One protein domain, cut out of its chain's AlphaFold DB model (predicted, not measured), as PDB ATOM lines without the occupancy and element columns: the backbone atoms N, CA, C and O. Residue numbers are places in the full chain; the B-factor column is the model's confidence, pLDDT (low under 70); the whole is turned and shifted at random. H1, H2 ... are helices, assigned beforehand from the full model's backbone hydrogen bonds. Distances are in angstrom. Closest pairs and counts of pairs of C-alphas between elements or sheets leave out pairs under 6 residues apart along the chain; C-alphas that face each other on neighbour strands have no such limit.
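What this domain is: This is residues 769 to 874 of the 1032 residues of the protein "NACHT domain-containing protein" of Hypoxylon sp. CI-4A (UniProt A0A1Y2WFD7). Two helical hairpins, H1 with H2 and H5 with H6, pack face to face as a small four-helix core, with H4 packed on one end of H1 and on H5. Long loops make much of the rest. The 106 printed residues hold six named helices, H1 to H6 in chain order, and no named strand; the class is all helix, with 50 residues in named elements, under half. The whole is compact, with a radius of gyration of the C-alphas of 13.2 A and spans of 37 by 33 by 23 A.

Where its parts are: Start at Arg 769; residues 769 to 785 hold no named element. Find C-alpha 786 at (181.770, 198.759, 154.031), where H1, residues 786 to 798, begins and runs 18.6 A. Next come H2, residues 802 to 809, H3, residues 812 to 815, and H4, residues 819 to 827, 12.8 A long. After residues 828 to 851 come H5, residues 852 to 858, and H6, residues 862 to 870, 12.3 A long, ending at C-alpha 870 (184.252, 182.148, 144.363).

How they stand to each other: Begin at the hubs, H1 and H5, which touch at C-alphas 794 and 852, 6.8 A apart, at a shallow tilt of 26 degrees, the same way. H1 touches H2 with residues 793 to 796 alone, closest at C-alphas 796 and 805, 6.4 A, and H4 with residues 786 to 790 alone, closest at C-alphas 790 and 825, 5.4 A. H6 touches H2, closest at C-alphas 864 and 802, 5.6 A. H3 touches no helix. Every O i to N i+4 pair is within hydrogen-bond range in H1, H2 and H5, and 4 of 5 in H4 and in H6; H3 is too short for one.

The domain as a whole: C-alphas 818 and 838 are farthest apart, 37.8 A. The printed part has no cut; the H4 to H5 link is long. Residues 775 to 787 are under pLDDT 70.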
ATOM      1  N   ARG A 769     171.325 206.461 134.598       85.06
ATOM      2  CA  ARG A 769     169.979 206.420 135.196       85.06
ATOM      3  C   ARG A 769     169.785 205.215 136.115       85.06
ATOM      4  O   ARG A 769     169.174 205.366 137.167       85.06
ATOM      5  N   ARG A 770     170.294 204.038 135.738       85.81
ATOM      6  CA  ARG A 770     170.114 202.809 136.526       85.81
ATOM      7  C   ARG A 770     170.773 202.900 137.891       85.81
ATOM      8  O   ARG A 770     170.227 202.386 138.853       85.81
ATOM      9  N   LEU A 771     171.900 203.605 137.992       86.69
ATOM     10  CA  LEU A 771     172.586 203.802 139.269       86.69
ATOM     11  C   LEU A 771     171.809 204.706 140.230       86.69
ATOM     12  O   LEU A 771     172.021 204.631 141.436       86.69
ATOM     13  N   CYS A 772     170.890 205.532 139.724       81.00
ATOM     14  CA  CYS A 772     170.006 206.332 140.566       81.00
ATOM     15  C   CYS A 772     168.944 205.496 141.293       81.00
ATOM     16  O   CYS A 772     168.294 206.049 142.168       81.00
ATOM     17  N   ALA A 773     168.764 204.211 140.954       81.81
ATOM     18  CA  ALA A 773     167.883 203.307 141.700       81.81
ATOM     19  C   ALA A 773     168.398 202.970 143.098       81.81
ATOM     20  O   ALA A 773     167.639 202.446 143.902       81.81
ATOM     21  N   PHE A 774     169.667 203.243 143.395       82.56
ATOM     22  CA  PHE A 774     170.201 203.061 144.732       82.56
ATOM     23  C   PHE A 774     169.754 204.206 145.648       82.56
ATOM     24  O   PHE A 774     170.227 205.333 145.481       82.56
ATOM     25  N   ASP A 775     168.870 203.905 146.603       69.94
ATOM     26  CA  ASP A 775     168.291 204.895 147.516       69.94
ATOM     27  C   ASP A 775     169.213 205.133 148.721       69.94
ATOM     28  O   ASP A 775     169.878 206.165 148.786       69.94
ATOM     29  N   ASP A 776     169.292 204.183 149.658       66.44
ATOM     30  CA  ASP A 776     170.100 204.322 150.876       66.44
ATOM     31  C   ASP A 776     170.498 202.967 151.499       66.44
ATOM     32  O   ASP A 776     169.849 201.933 151.297       66.44
ATOM     33  N   LEU A 777     171.560 203.009 152.317       63.97
ATOM     34  CA  LEU A 777     171.958 201.959 153.268       63.97
ATOM     35  C   LEU A 777     171.442 202.346 154.671       63.97
ATOM     36  O   LEU A 777     171.697 203.483 155.089       63.97
ATOM     37  N   PRO A 778     170.767 201.455 155.428       56.03
ATOM     38  CA  PRO A 778     170.245 201.748 156.764       56.03
ATOM     39  C   PRO A 778     171.301 202.358 157.705       56.03
ATOM     40  O   PRO A 778     172.477 201.986 157.721       56.03
ATOM     41  N   ASN A 779     170.886 203.352 158.493       47.06
ATOM     42  CA  ASN A 779     171.767 204.202 159.296       47.06
ATOM     43  C   ASN A 779     172.467 203.461 160.455       47.06
ATOM     44  O   ASN A 779     171.942 203.408 161.562       47.06
ATOM     45  N   ALA A 780     173.713 203.018 160.249       46.41
ATOM     46  CA  ALA A 780     174.659 202.726 161.337       46.41
ATOM     47  C   ALA A 780     175.899 203.655 161.271       46.41
ATOM     48  O   ALA A 780     176.654 203.588 160.294       46.41
ATOM     49  N   PRO A 781     176.146 204.533 162.263       41.91
ATOM     50  CA  PRO A 781     177.108 205.642 162.165       41.91
ATOM     51  C   PRO A 781     178.605 205.263 162.058       41.91
ATOM     52  O   PRO A 781     179.415 206.144 161.777       41.91
ATOM     53  N   ASN A 782     178.992 203.985 162.190       45.31
ATOM     54  CA  ASN A 782     180.400 203.576 162.358       45.31
ATOM     55  C   ASN A 782     181.044 202.766 161.208       45.31
ATOM     56  O   ASN A 782     182.161 202.282 161.372       45.31
ATOM     57  N   GLN A 783     180.426 202.633 160.028       52.06
ATOM     58  CA  GLN A 783     180.966 201.785 158.942       52.06
ATOM     59  C   GLN A 783     181.019 202.496 157.578       52.06
ATOM     60  O   GLN A 783     180.306 202.152 156.645       52.06
ATOM     61  N   ARG A 784     181.879 203.513 157.415       51.56
ATOM     62  CA  ARG A 784     182.003 204.262 156.137       51.56
ATOM     63  C   ARG A 784     182.627 203.468 154.972       51.56
ATOM     64  O   ARG A 784     182.272 203.737 153.829       51.56
ATOM     65  N   ARG A 785     183.549 202.523 155.224       47.75
ATOM     66  CA  ARG A 785     184.230 201.745 154.157       47.75
ATOM     67  C   ARG A 785     183.372 200.608 153.589       47.75
ATOM     68  O   ARG A 785     183.320 200.467 152.375       47.75
ATOM     69  N   MET A 786     182.645 199.878 154.437       51.78
ATOM     70  CA  MET A 786     181.770 198.759 154.031       51.78
ATOM     71  C   MET A 786     180.712 199.193 153.000       51.78
ATOM     72  O   MET A 786     180.536 198.553 151.973       51.78
ATOM     73  N   ARG A 787     180.164 200.403 153.168       65.31
ATOM     74  CA  ARG A 787     179.187 201.018 152.251       65.31
ATOM     75  C   ARG A 787     179.704 201.280 150.835       65.31
ATOM     76  O   ARG A 787     178.913 201.389 149.903       65.31
ATOM     77  N   THR A 788     181.017 201.443 150.673       78.75
ATOM     78  CA  THR A 788     181.599 201.784 149.366       78.75
ATOM     79  C   THR A 788     181.692 200.544 148.488       78.75
ATOM     80  O   THR A 788     181.305 200.589 147.324       78.75
ATOM     81  N   GLU A 789     182.128 199.427 149.069       86.44
ATOM     82  CA  GLU A 789     182.426 198.203 148.327       86.44
ATOM     83  C   GLU A 789     181.120 197.498 147.939       86.44
ATOM     84  O   GLU A 789     180.924 197.168 146.766       86.44
ATOM     85  N   THR A 790     180.169 197.407 148.878       87.75
ATOM     86  CA  THR A 790     178.790 196.969 148.613       87.75
ATOM     87  C   THR A 790     178.146 197.845 147.532       87.75
ATOM     88  O   THR A 790     177.633 197.330 146.542       87.75
ATOM     89  N   GLY A 791     178.257 199.177 147.634       87.44
ATOM     90  CA  GLY A 791     177.697 200.107 146.646       87.44
ATOM     91  C   GLY A 791     178.300 199.986 145.238       87.44
ATOM     92  O   GLY A 791     177.578 200.133 144.247       87.44
ATOM     93  N   ILE A 792     179.600 199.685 145.124       89.81
ATOM     94  CA  ILE A 792     180.251 199.407 143.833       89.81
ATOM     95  C   ILE A 792     179.669 198.130 143.220       89.81
ATOM     96  O   ILE A 792     179.286 198.146 142.050       89.81
ATOM     97  N   LEU A 793     179.558 197.045 143.993       91.94
ATOM     98  CA  LEU A 793     179.002 195.780 143.504       91.94
ATOM     99  C   LEU A 793     177.533 195.929 143.081       91.94
ATOM    100  O   LEU A 793     177.176 195.468 141.996       91.94
ATOM    101  N   VAL A 794     176.714 196.657 143.851       91.06
ATOM    102  CA  VAL A 794     175.332 196.984 143.453       91.06
ATOM    103  C   VAL A 794     175.317 197.745 142.127       91.06
ATOM    104  O   VAL A 794     174.569 197.398 141.214       91.06
ATOM    105  N   SER A 795     176.191 198.740 141.970       91.38
ATOM    106  CA  SER A 795     176.282 199.516 140.729       91.38
ATOM    107  C   SER A 795     176.663 198.655 139.521       91.38
ATOM    108  O   SER A 795     176.124 198.844 138.430       91.38
ATOM    109  N   LEU A 796     177.541 197.665 139.699       92.38
ATOM    110  CA  LEU A 796     177.908 196.730 138.632       92.38
ATOM    111  C   LEU A 796     176.759 195.794 138.246       92.38
ATOM    112  O   LEU A 796     176.566 195.550 137.051       92.38
ATOM    113  N   ILE A 797     175.955 195.344 139.213       91.44
ATOM    114  CA  ILE A 797     174.738 194.556 138.957       91.44
ATOM    115  C   ILE A 797     173.714 195.395 138.176       91.44
ATOM    116  O   ILE A 797     173.202 194.946 137.147       91.44
ATOM    117  N   LEU A 798     173.472 196.645 138.593       89.12
ATOM    118  CA  LEU A 798     172.553 197.576 137.919       89.12
ATOM    119  C   LEU A 798     172.985 197.879 136.472       89.12
ATOM    120  O   LEU A 798     172.157 197.954 135.558       89.12
ATOM    121  N   LEU A 799     174.293 197.990 136.224       89.00
ATOM    122  CA  LEU A 799     174.853 198.164 134.880       89.00
ATOM    123  C   LEU A 799     174.928 196.859 134.065       89.00
ATOM    124  O   LEU A 799     175.247 196.925 132.875       89.00
ATOM    125  N   ARG A 800     174.619 195.696 134.659       88.94
ATOM    126  CA  ARG A 800     174.783 194.346 134.079       88.94
ATOM    127  C   ARG A 800     176.224 194.088 133.604       88.94
ATOM    128  O   ARG A 800     176.435 193.835 132.416       88.94
ATOM    129  N   TRP A 801     177.221 194.305 134.475       90.75
ATOM    130  CA  TRP A 801     178.668 194.239 134.170       90.75
ATOM    131  C   TRP A 801     179.456 193.130 134.908       90.75
ATOM    132  O   TRP A 801     180.308 193.441 135.749       90.75
ATOM    133  N   PRO A 802     179.215 191.847 134.602       90.75
ATOM    134  CA  PRO A 802     179.825 190.732 135.332       90.75
ATOM    135  C   PRO A 802     181.352 190.666 135.171       90.75
ATOM    136  O   PRO A 802     182.065 190.406 136.138       90.75
ATOM    137  N   GLU A 803     181.894 190.996 133.994       90.12
ATOM    138  CA  GLU A 803     183.334 190.888 133.717       90.12
ATOM    139  C   GLU A 803     184.158 191.864 134.569       90.12
ATOM    140  O   GLU A 803     185.252 191.549 135.041       90.12
ATOM    141  N   PHE A 804     183.626 193.068 134.794       90.00
ATOM    142  CA  PHE A 804     184.278 194.063 135.643       90.00
ATOM    143  C   PHE A 804     184.119 193.724 137.124       90.00
ATOM    144  O   PHE A 804     185.058 193.933 137.888       90.00
ATOM    145  N   ALA A 805     182.987 193.135 137.526       91.56
ATOM    146  CA  ALA A 805     182.807 192.628 138.886       91.56
ATOM    147  C   ALA A 805     183.811 191.515 139.208       91.56
ATOM    148  O   ALA A 805     184.488 191.584 140.233       91.56
ATOM    149  N   GLN A 806     184.007 190.559 138.296       91.94
ATOM    150  CA  GLN A 806     185.020 189.515 138.450       91.94
ATOM    151  C   GLN A 806     186.420 190.108 138.649       91.94
ATOM    152  O   GLN A 806     187.162 189.697 139.544       91.94
ATOM    153  N   LYS A 807     186.787 191.099 137.827       89.19
ATOM    154  CA  LYS A 807     188.087 191.766 137.936       89.19
ATOM    155  C   LYS A 807     188.219 192.569 139.236       89.19
ATOM    156  O   LYS A 807     189.311 192.631 139.791       89.19
ATOM    157  N   TYR A 808     187.122 193.135 139.747       90.38
ATOM    158  CA  TYR A 808     187.107 193.881 141.011       90.38
ATOM    159  C   TYR A 808     187.389 192.969 142.195       90.38
ATOM    160  O   TYR A 808     188.234 193.295 143.027       90.38
ATOM    161  N   LEU A 809     186.738 191.808 142.231       90.94
ATOM    162  CA  LEU A 809     186.901 190.826 143.302       90.94
ATOM    163  C   LEU A 809     188.321 190.245 143.346       90.94
ATOM    164  O   LEU A 809     188.836 189.992 144.428       90.94
ATOM    165  N   LYS A 810     188.977 190.116 142.186       89.00
ATOM    166  CA  LYS A 810     190.387 189.698 142.048       89.00
ATOM    167  C   LYS A 810     191.392 190.849 142.197       89.00
ATOM    168  O   LYS A 810     192.580 190.675 141.942       89.00
ATOM    169  N   SER A 811     190.936 192.065 142.497       87.81
ATOM    170  CA  SER A 811     191.839 193.208 142.631       87.81
ATOM    171  C   SER A 811     192.520 193.206 144.005       87.81
ATOM    172  O   SER A 811     191.870 192.864 145.000       87.81
ATOM    173  N   PRO A 812     193.767 193.708 144.125       84.75
ATOM    174  CA  PRO A 812     194.444 193.833 145.418       84.75
ATOM    175  C   PRO A 812     193.629 194.631 146.443       84.75
ATOM    176  O   PRO A 812     193.706 194.390 147.646       84.75
ATOM    177  N   ARG A 813     192.808 195.576 145.966       85.00
ATOM    178  CA  ARG A 813     191.918 196.388 146.799       85.00
ATOM    179  C   ARG A 813     190.848 195.553 147.505       85.00
ATOM    180  O   ARG A 813     190.544 195.851 148.653       85.00
ATOM    181  N   PHE A 814     190.280 194.549 146.839       87.56
ATOM    182  CA  PHE A 814     189.281 193.665 147.442       87.56
ATOM    183  C   PHE A 814     189.942 192.512 148.206       87.56
ATOM    184  O   PHE A 814     189.523 192.166 149.310       87.56
ATOM    185  N   GLU A 815     191.019 191.941 147.663       87.81
ATOM    186  CA  GLU A 815     191.719 190.817 148.289       87.81
ATOM    187  C   GLU A 815     192.326 191.186 149.647       87.81
ATOM    188  O   GLU A 815     192.247 190.376 150.572       87.81
ATOM    189  N   SER A 816     192.823 192.419 149.796       86.88
ATOM    190  CA  SER A 816     193.379 192.948 151.051       86.88
ATOM    191  C   SER A 816     192.343 193.273 152.138       86.88
ATOM    192  O   SER A 816     192.729 193.632 153.252       86.88
ATOM    193  N   LEU A 817     191.038 193.155 151.857       86.25
ATOM    194  CA  LEU A 817     189.994 193.348 152.868       86.25
ATOM    195  C   LEU A 817     190.031 192.228 153.917       86.25
ATOM    196  O   LEU A 817     190.258 191.060 153.587       86.25
ATOM    197  N   SER A 818     189.753 192.575 155.179       85.75
ATOM    198  CA  SER A 818     189.684 191.585 156.256       85.75
ATOM    199  C   SER A 818     188.493 190.630 156.059       85.75
ATOM    200  O   SER A 818     187.494 191.017 155.436       85.75
ATOM    201  N   PRO A 819     188.560 189.392 156.581       84.12
ATOM    202  CA  PRO A 819     187.461 188.430 156.480       84.12
ATOM    203  C   PRO A 819     186.127 188.969 157.013       84.12
ATOM    204  O   PRO A 819     185.081 188.710 156.423       84.12
ATOM    205  N   GLU A 820     186.155 189.776 158.076       82.31
ATOM    206  CA  GLU A 820     184.958 190.388 158.666       82.31
ATOM    207  C   GLU A 820     184.305 191.387 157.704       82.31
ATOM    208  O   GLU A 820     183.084 191.418 157.572       82.31
ATOM    209  N   VAL A 821     185.118 192.182 156.997       81.88
ATOM    210  CA  VAL A 821     184.625 193.139 155.998       81.88
ATOM    211  C   VAL A 821     184.044 192.406 154.794       81.88
ATOM    212  O   VAL A 821     182.968 192.773 154.331       81.88
ATOM    213  N   LYS A 822     184.711 191.351 154.314       85.38
ATOM    214  CA  LYS A 822     184.201 190.524 153.209       85.38
ATOM    215  C   LYS A 822     182.873 189.867 153.572       85.38
ATOM    216  O   LYS A 822     181.955 189.897 152.764       85.38
ATOM    217  N   HIS A 823     182.745 189.333 154.789       84.56
ATOM    218  CA  HIS A 823     181.481 188.753 155.234       84.56
ATOM    219  C   HIS A 823     180.363 189.801 155.292       84.56
ATOM    220  O   HIS A 823     179.262 189.522 154.818       84.56
ATOM    221  N   ALA A 824     180.649 190.995 155.821       82.94
ATOM    222  CA  ALA A 824     179.664 192.067 155.922       82.94
ATOM    223  C   ALA A 824     179.112 192.496 154.556       82.94
ATOM    224  O   ALA A 824     177.905 192.646 154.430       82.94
ATOM    225  N   ILE A 825     179.962 192.594 153.523       87.69
ATOM    226  CA  ILE A 825     179.543 192.965 152.157       87.69
ATOM    227  C   ILE A 825     178.396 192.074 151.653       87.69
ATOM    228  O   ILE A 825     177.467 192.564 151.017       87.69
ATOM    229  N   TRP A 826     178.435 190.773 151.952       88.38
ATOM    230  CA  TRP A 826     177.405 189.826 151.512       88.38
ATOM    231  C   TRP A 826     176.102 189.914 152.311       88.38
ATOM    232  O   TRP A 826     175.056 189.539 151.791       88.38
ATOM    233  N   THR A 827     176.162 190.415 153.547       85.62
ATOM    234  CA  THR A 827     175.015 190.542 154.462       85.62
ATOM    235  C   THR A 827     174.481 191.971 154.585       85.62
ATOM    236  O   THR A 827     173.508 192.191 155.297       85.62
ATOM    237  N   ASP A 828     175.128 192.947 153.948       85.56
ATOM    238  CA  ASP A 828     174.709 194.347 153.967       85.56
ATOM    239  C   ASP A 828     173.346 194.500 153.273       85.56
ATOM    240  O   ASP A 828     173.178 194.154 152.100       85.56
ATOM    241  N   GLU A 829     172.386 195.077 153.991       85.50
ATOM    242  CA  GLU A 829     171.068 195.415 153.460       85.50
ATOM    243  C   GLU A 829     171.062 196.830 152.874       85.50
ATOM    244  O   GLU A 829     171.521 197.780 153.505       85.50
ATOM    245  N   PHE A 830     170.490 196.995 151.685       85.50
ATOM    246  CA  PHE A 830     170.269 198.286 151.032       85.50
ATOM    247  C   PHE A 830     168.868 198.353 150.422       85.50
ATOM    248  O   PHE A 830     168.174 197.348 150.299       85.50
ATOM    249  N   THR A 831     168.445 199.554 150.036       85.00
ATOM    250  CA  THR A 831     167.133 199.790 149.416       85.00
ATOM    251  C   THR A 831     167.280 200.219 147.959       85.00
ATOM    252  O   THR A 831     168.230 200.921 147.597       85.00
ATOM    253  N   LEU A 832     166.343 199.777 147.113       84.56
ATOM    254  CA  LEU A 832     166.289 200.133 145.695       84.56
ATOM    255  C   LEU A 832     164.926 200.728 145.316       84.56
ATOM    256  O   LEU A 832     163.884 200.222 145.737       84.56
ATOM    257  N   ASP A 833     164.942 201.735 144.442       82.50
ATOM    258  CA  ASP A 833     163.767 202.248 143.736       82.50
ATOM    259  C   ASP A 833     163.792 201.803 142.266       82.50
ATOM    260  O   ASP A 833     164.353 202.459 141.381       82.50
ATOM    261  N   THR A 834     163.164 200.658 141.993       79.12
ATOM    262  CA  THR A 834     163.061 200.078 140.645       79.12
ATOM    263  C   THR A 834     162.152 200.883 139.712       79.12
ATOM    264  O   THR A 834     162.244 200.708 138.500       79.12
ATOM    265  N   SER A 835     161.346 201.826 140.222       77.56
ATOM    266  CA  SER A 835     160.473 202.681 139.394       77.56
ATOM    267  C   SER A 835     161.236 203.700 138.536       77.56
ATOM    268  O   SER A 835     160.661 204.373 137.681       77.56
ATOM    269  N   ILE A 836     162.548 203.836 138.751       75.56
ATOM    270  CA  ILE A 836     163.401 204.791 138.037       75.56
ATOM    271  C   ILE A 836     163.668 204.375 136.582       75.56
ATOM    272  O   ILE A 836     163.937 205.241 135.737       75.56
ATOM    273  N   ASP A 837     163.598 203.080 136.272       74.56
ATOM    274  CA  ASP A 837     163.821 202.544 134.930       74.56
ATOM    275  C   ASP A 837     162.864 201.382 134.653       74.56
ATOM    276  O   ASP A 837     162.999 200.317 135.250       74.56
ATOM    277  N   ASP A 838     161.965 201.565 133.687       74.38
ATOM    278  CA  ASP A 838     160.981 200.553 133.282       74.38
ATOM    279  C   ASP A 838     161.623 199.230 132.807       74.38
ATOM    280  O   ASP A 838     160.961 198.200 132.780       74.38
ATOM    281  N   SER A 839     162.918 199.227 132.453       73.88
ATOM    282  CA  SER A 839     163.666 198.008 132.093       73.88
ATOM    283  C   SER A 839     164.175 197.193 133.291       73.88
ATOM    284  O   SER A 839     164.835 196.164 133.096       73.88
ATOM    285  N   MET A 840     163.958 197.655 134.526       79.00
ATOM    286  CA  MET A 840     164.317 196.913 135.734       79.00
ATOM    287  C   MET A 840     163.162 196.017 136.201       79.00
ATOM    288  O   MET A 840     162.014 196.458 136.211       79.00
ATOM    289  N   PRO A 841     163.443 194.775 136.643       78.25
ATOM    290  CA  PRO A 841     162.412 193.906 137.197       78.25
ATOM    291  C   PRO A 841     161.732 194.546 138.413       78.25
ATOM    292  O   PRO A 841     162.400 194.947 139.369       78.25
ATOM    293  N   ASN A 842     160.397 194.599 138.416       73.19
ATOM    294  CA  ASN A 842     159.622 195.109 139.549       73.19
ATOM    295  C   ASN A 842     159.483 194.043 140.652       73.19
ATOM    296  O   ASN A 842     158.408 193.497 140.901       73.19
ATOM    297  N   THR A 843     160.609 193.665 141.259       72.62
ATOM    298  CA  THR A 843     160.695 192.519 142.180       72.62
ATOM    299  C   THR A 843     160.542 192.869 143.651       72.62
ATOM    300  O   THR A 843     160.072 192.024 144.421       72.62
ATOM    301  N   PHE A 844     160.963 194.076 144.029       76.56
ATOM    302  CA  PHE A 844     161.045 194.555 145.407       76.56
ATOM    303  C   PHE A 844     160.165 195.787 145.580       76.56
ATOM    304  O   PHE A 844     160.070 196.620 144.680       76.56
ATOM    305  N   SER A 845     159.519 195.903 146.740       76.19
ATOM    306  CA  SER A 845     158.754 197.111 147.064       76.19
ATOM    307  C   SER A 845     159.706 198.261 147.383       76.19
ATOM    308  O   SER A 845     160.773 198.046 147.958       76.19
ATOM    309  N   LYS A 846     159.314 199.495 147.056       75.81
ATOM    310  CA  LYS A 846     160.117 200.679 147.381       75.81
ATOM    311  C   LYS A 846     160.416 200.737 148.886       75.81
ATOM    312  O   LYS A 846     159.498 200.666 149.699       75.81
ATOM    313  N   GLY A 847     161.696 200.876 149.239       71.69
ATOM    314  CA  GLY A 847     162.165 200.919 150.630       71.69
ATOM    315  C   GLY A 847     162.301 199.556 151.323       71.69
ATOM    316  O   GLY A 847     162.635 199.521 152.505       71.69
ATOM    317  N   GLN A 848     162.066 198.442 150.623       82.44
ATOM    318  CA  GLN A 848     162.342 197.102 151.145       82.44
ATOM    319  C   GLN A 848     163.867 196.876 151.242       82.44
ATOM    320  O   GLN A 848     164.554 197.115 150.245       82.44
ATOM    321  N   PRO A 849     164.405 196.422 152.393       83.94
ATOM    322  CA  PRO A 849     165.813 196.049 152.511       83.94
ATOM    323  C   PRO A 849     166.100 194.767 151.721       83.94
ATOM    324  O   PRO A 849     165.323 193.811 151.766       83.94
ATOM    325  N   VAL A 850     167.202 194.772 150.972       87.19
ATOM    326  CA  VAL A 850     167.648 193.683 150.094       87.19
ATOM    327  C   VAL A 850     169.165 193.534 150.207       87.19
ATOM    328  O   VAL A 850     169.874 194.534 150.315       87.19
ATOM    329  N   THR A 851     169.674 192.303 150.152       89.81
ATOM    330  CA  THR A 851     171.120 192.013 150.106       89.81
ATOM    331  C   THR A 851     171.623 191.812 148.671       89.81
ATOM    332  O   THR A 851     170.847 191.594 147.735       89.81
ATOM    333  N   LEU A 852     172.948 191.839 148.464       89.81
ATOM    334  CA  LEU A 852     173.553 191.558 147.149       89.81
ATOM    335  C   LEU A 852     173.134 190.184 146.604       89.81
ATOM    336  O   LEU A 852     172.869 190.038 145.409       89.81
ATOM    337  N   LEU A 853     173.059 189.189 147.488       91.56
ATOM    338  CA  LEU A 853     172.713 187.814 147.144       91.56
ATOM    339  C   LEU A 853     171.239 187.693 146.753       91.56
ATOM    340  O   LEU A 853     170.931 187.142 145.695       91.56
ATOM    341  N   GLN A 854     170.338 188.285 147.540       90.19
ATOM    342  CA  GLN A 854     168.909 188.334 147.221       90.19
ATOM    343  C   GLN A 854     168.639 189.060 145.898       90.19
ATOM    344  O   GLN A 854     167.802 188.611 145.112       90.19
ATOM    345  N   LEU A 855     169.362 190.151 145.619       89.50
ATOM    346  CA  LEU A 855     169.250 190.891 144.363       89.50
ATOM    347  C   LEU A 855     169.638 190.018 143.161       89.50
ATOM    348  O   LEU A 855     168.868 189.917 142.204       89.50
ATOM    349  N   CYS A 856     170.801 189.358 143.211       90.12
ATOM    350  CA  CYS A 856     171.259 188.497 142.120       90.12
ATOM    351  C   CYS A 856     170.341 187.289 141.899       90.12
ATOM    352  O   CYS A 856     170.063 186.945 140.750       90.12
ATOM    353  N   VAL A 857     169.840 186.673 142.976       89.19
ATOM    354  CA  VAL A 857     168.917 185.532 142.893       89.19
ATOM    355  C   VAL A 857     167.573 185.938 142.296       89.19
ATOM    356  O   VAL A 857     167.107 185.319 141.340       89.19
ATOM    357  N   SER A 858     166.988 187.023 142.803       87.06
ATOM    358  CA  SER A 858     165.713 187.559 142.324       87.06
ATOM    359  C   SER A 858     165.775 187.955 140.848       87.06
ATOM    360  O   SER A 858     164.827 187.727 140.106       87.06
ATOM    361  N   TRP A 859     166.902 188.512 140.392       86.25
ATOM    362  CA  TRP A 859     167.098 188.943 139.002       86.25
ATOM    363  C   TRP A 859     167.772 187.896 138.105       86.25
ATOM    364  O   TRP A 859     168.141 188.228 136.975       86.25
ATOM    365  N   LYS A 860     167.944 186.657 138.585       86.81
ATOM    366  CA  LYS A 860     168.518 185.528 137.828       86.81
ATOM    367  C   LYS A 860     169.904 185.834 137.231       86.81
ATOM    368  O   LYS A 860     170.175 185.568 136.064       86.81
ATOM    369  N   ARG A 861     170.792 186.442 138.024       87.94
ATOM    370  CA  ARG A 861     172.167 186.822 137.640       87.94
ATOM    371  C   ARG A 861     173.182 185.750 138.048       87.94
ATOM    372  O   ARG A 861     173.949 185.939 138.994       87.94
ATOM    373  N   LEU A 862     173.143 184.609 137.356       87.50
ATOM    374  CA  LEU A 862     174.062 183.478 137.584       87.50
ATOM    375  C   LEU A 862     175.533 183.884 137.405       87.50
ATOM    376  O   LEU A 862     176.385 183.514 138.208       87.50
ATOM    377  N   ASP A 863     175.788 184.720 136.400       88.62
ATOM    378  CA  ASP A 863     177.081 185.321 136.071       88.62
ATOM    379  C   ASP A 863     177.732 186.044 137.261       88.62
ATOM    380  O   ASP A 863     178.922 185.884 137.518       88.62
ATOM    381  N   PHE A 864     176.961 186.816 138.028       92.69
ATOM    382  CA  PHE A 864     177.467 187.477 139.233       92.69
ATOM    383  C   PHE A 864     177.604 186.520 140.420       92.69
ATOM    384  O   PHE A 864     178.582 186.614 141.165       92.69
ATOM    385  N   LEU A 865     176.637 185.615 140.608       91.56
ATOM    386  CA  LEU A 865     176.625 184.686 141.742       91.56
ATOM    387  C   LEU A 865     177.840 183.764 141.745       91.56
ATOM    388  O   LEU A 865     178.450 183.591 142.797       91.56
ATOM    389  N   GLU A 866     178.230 183.232 140.586       91.19
ATOM    390  CA  GLU A 866     179.418 182.380 140.464       91.19
ATOM    391  C   GLU A 866     180.672 183.103 140.980       91.19
ATOM    392  O   GLU A 866     181.441 182.567 141.784       91.19
ATOM    393  N   TYR A 867     180.844 184.372 140.597       92.75
ATOM    394  CA  TYR A 867     181.975 185.173 141.053       92.75
ATOM    395  C   TYR A 867     181.897 185.513 142.540       92.75
ATOM    396  O   TYR A 867     182.928 185.487 143.214       92.75
ATOM    397  N   PHE A 868     180.709 185.786 143.076       93.44
ATOM    398  CA  PHE A 868     180.538 186.081 144.502       93.44
ATOM    399  C   PHE A 868     180.834 184.857 145.372       93.44
ATOM    400  O   PHE A 868     181.573 184.977 146.349       93.44
ATOM    401  N   ILE A 869     180.347 183.675 144.981       90.88
ATOM    402  CA  ILE A 869     180.635 182.404 145.666       90.88
ATOM    403  C   ILE A 869     182.141 182.127 145.632       90.88
ATOM    404  O   ILE A 869     182.744 181.870 146.674       90.88
ATOM    405  N   SER A 870     182.792 182.302 144.474       89.38
ATOM    406  CA  SER A 870     184.252 182.148 144.363       89.38
ATOM    407  C   SER A 870     185.045 183.130 145.243       89.38
ATOM    408  O   SER A 870     186.170 182.836 145.643       89.38
ATOM    409  N   ALA A 871     184.451 184.281 145.579       88.31
ATOM    410  CA  ALA A 871     185.017 185.301 146.459       88.31
ATOM    411  C   ALA A 871     184.636 185.118 147.947       88.31
ATOM    412  O   ALA A 871     184.973 185.971 148.773       88.31
ATOM    413  N   GLY A 872     183.960 184.016 148.299       87.38
ATOM    414  CA  GLY A 872     183.626 183.637 149.674       87.38
ATOM    415  C   GLY A 872     182.206 183.983 150.133       87.38
ATOM    416  O   GLY A 872     181.955 183.978 151.339       87.38
ATOM    417  N   ALA A 873     181.283 184.303 149.219       89.06
ATOM    418  CA  ALA A 873     179.868 184.437 149.562       89.06
ATOM    419  C   ALA A 873     179.239 183.072 149.893       89.06
ATOM    420  O   ALA A 873     179.569 182.060 149.280       89.06
ATOM    421  N   ASN A 874     178.311 183.054 150.848       88.56
ATOM    422  CA  ASN A 874     177.503 181.886 151.203       88.56
ATOM    423  C   ASN A 874     176.081 182.325 151.573       88.56
ATOM    424  O   ASN A 874     175.842 183.509 151.810       88.56
TER     425      ASN A 874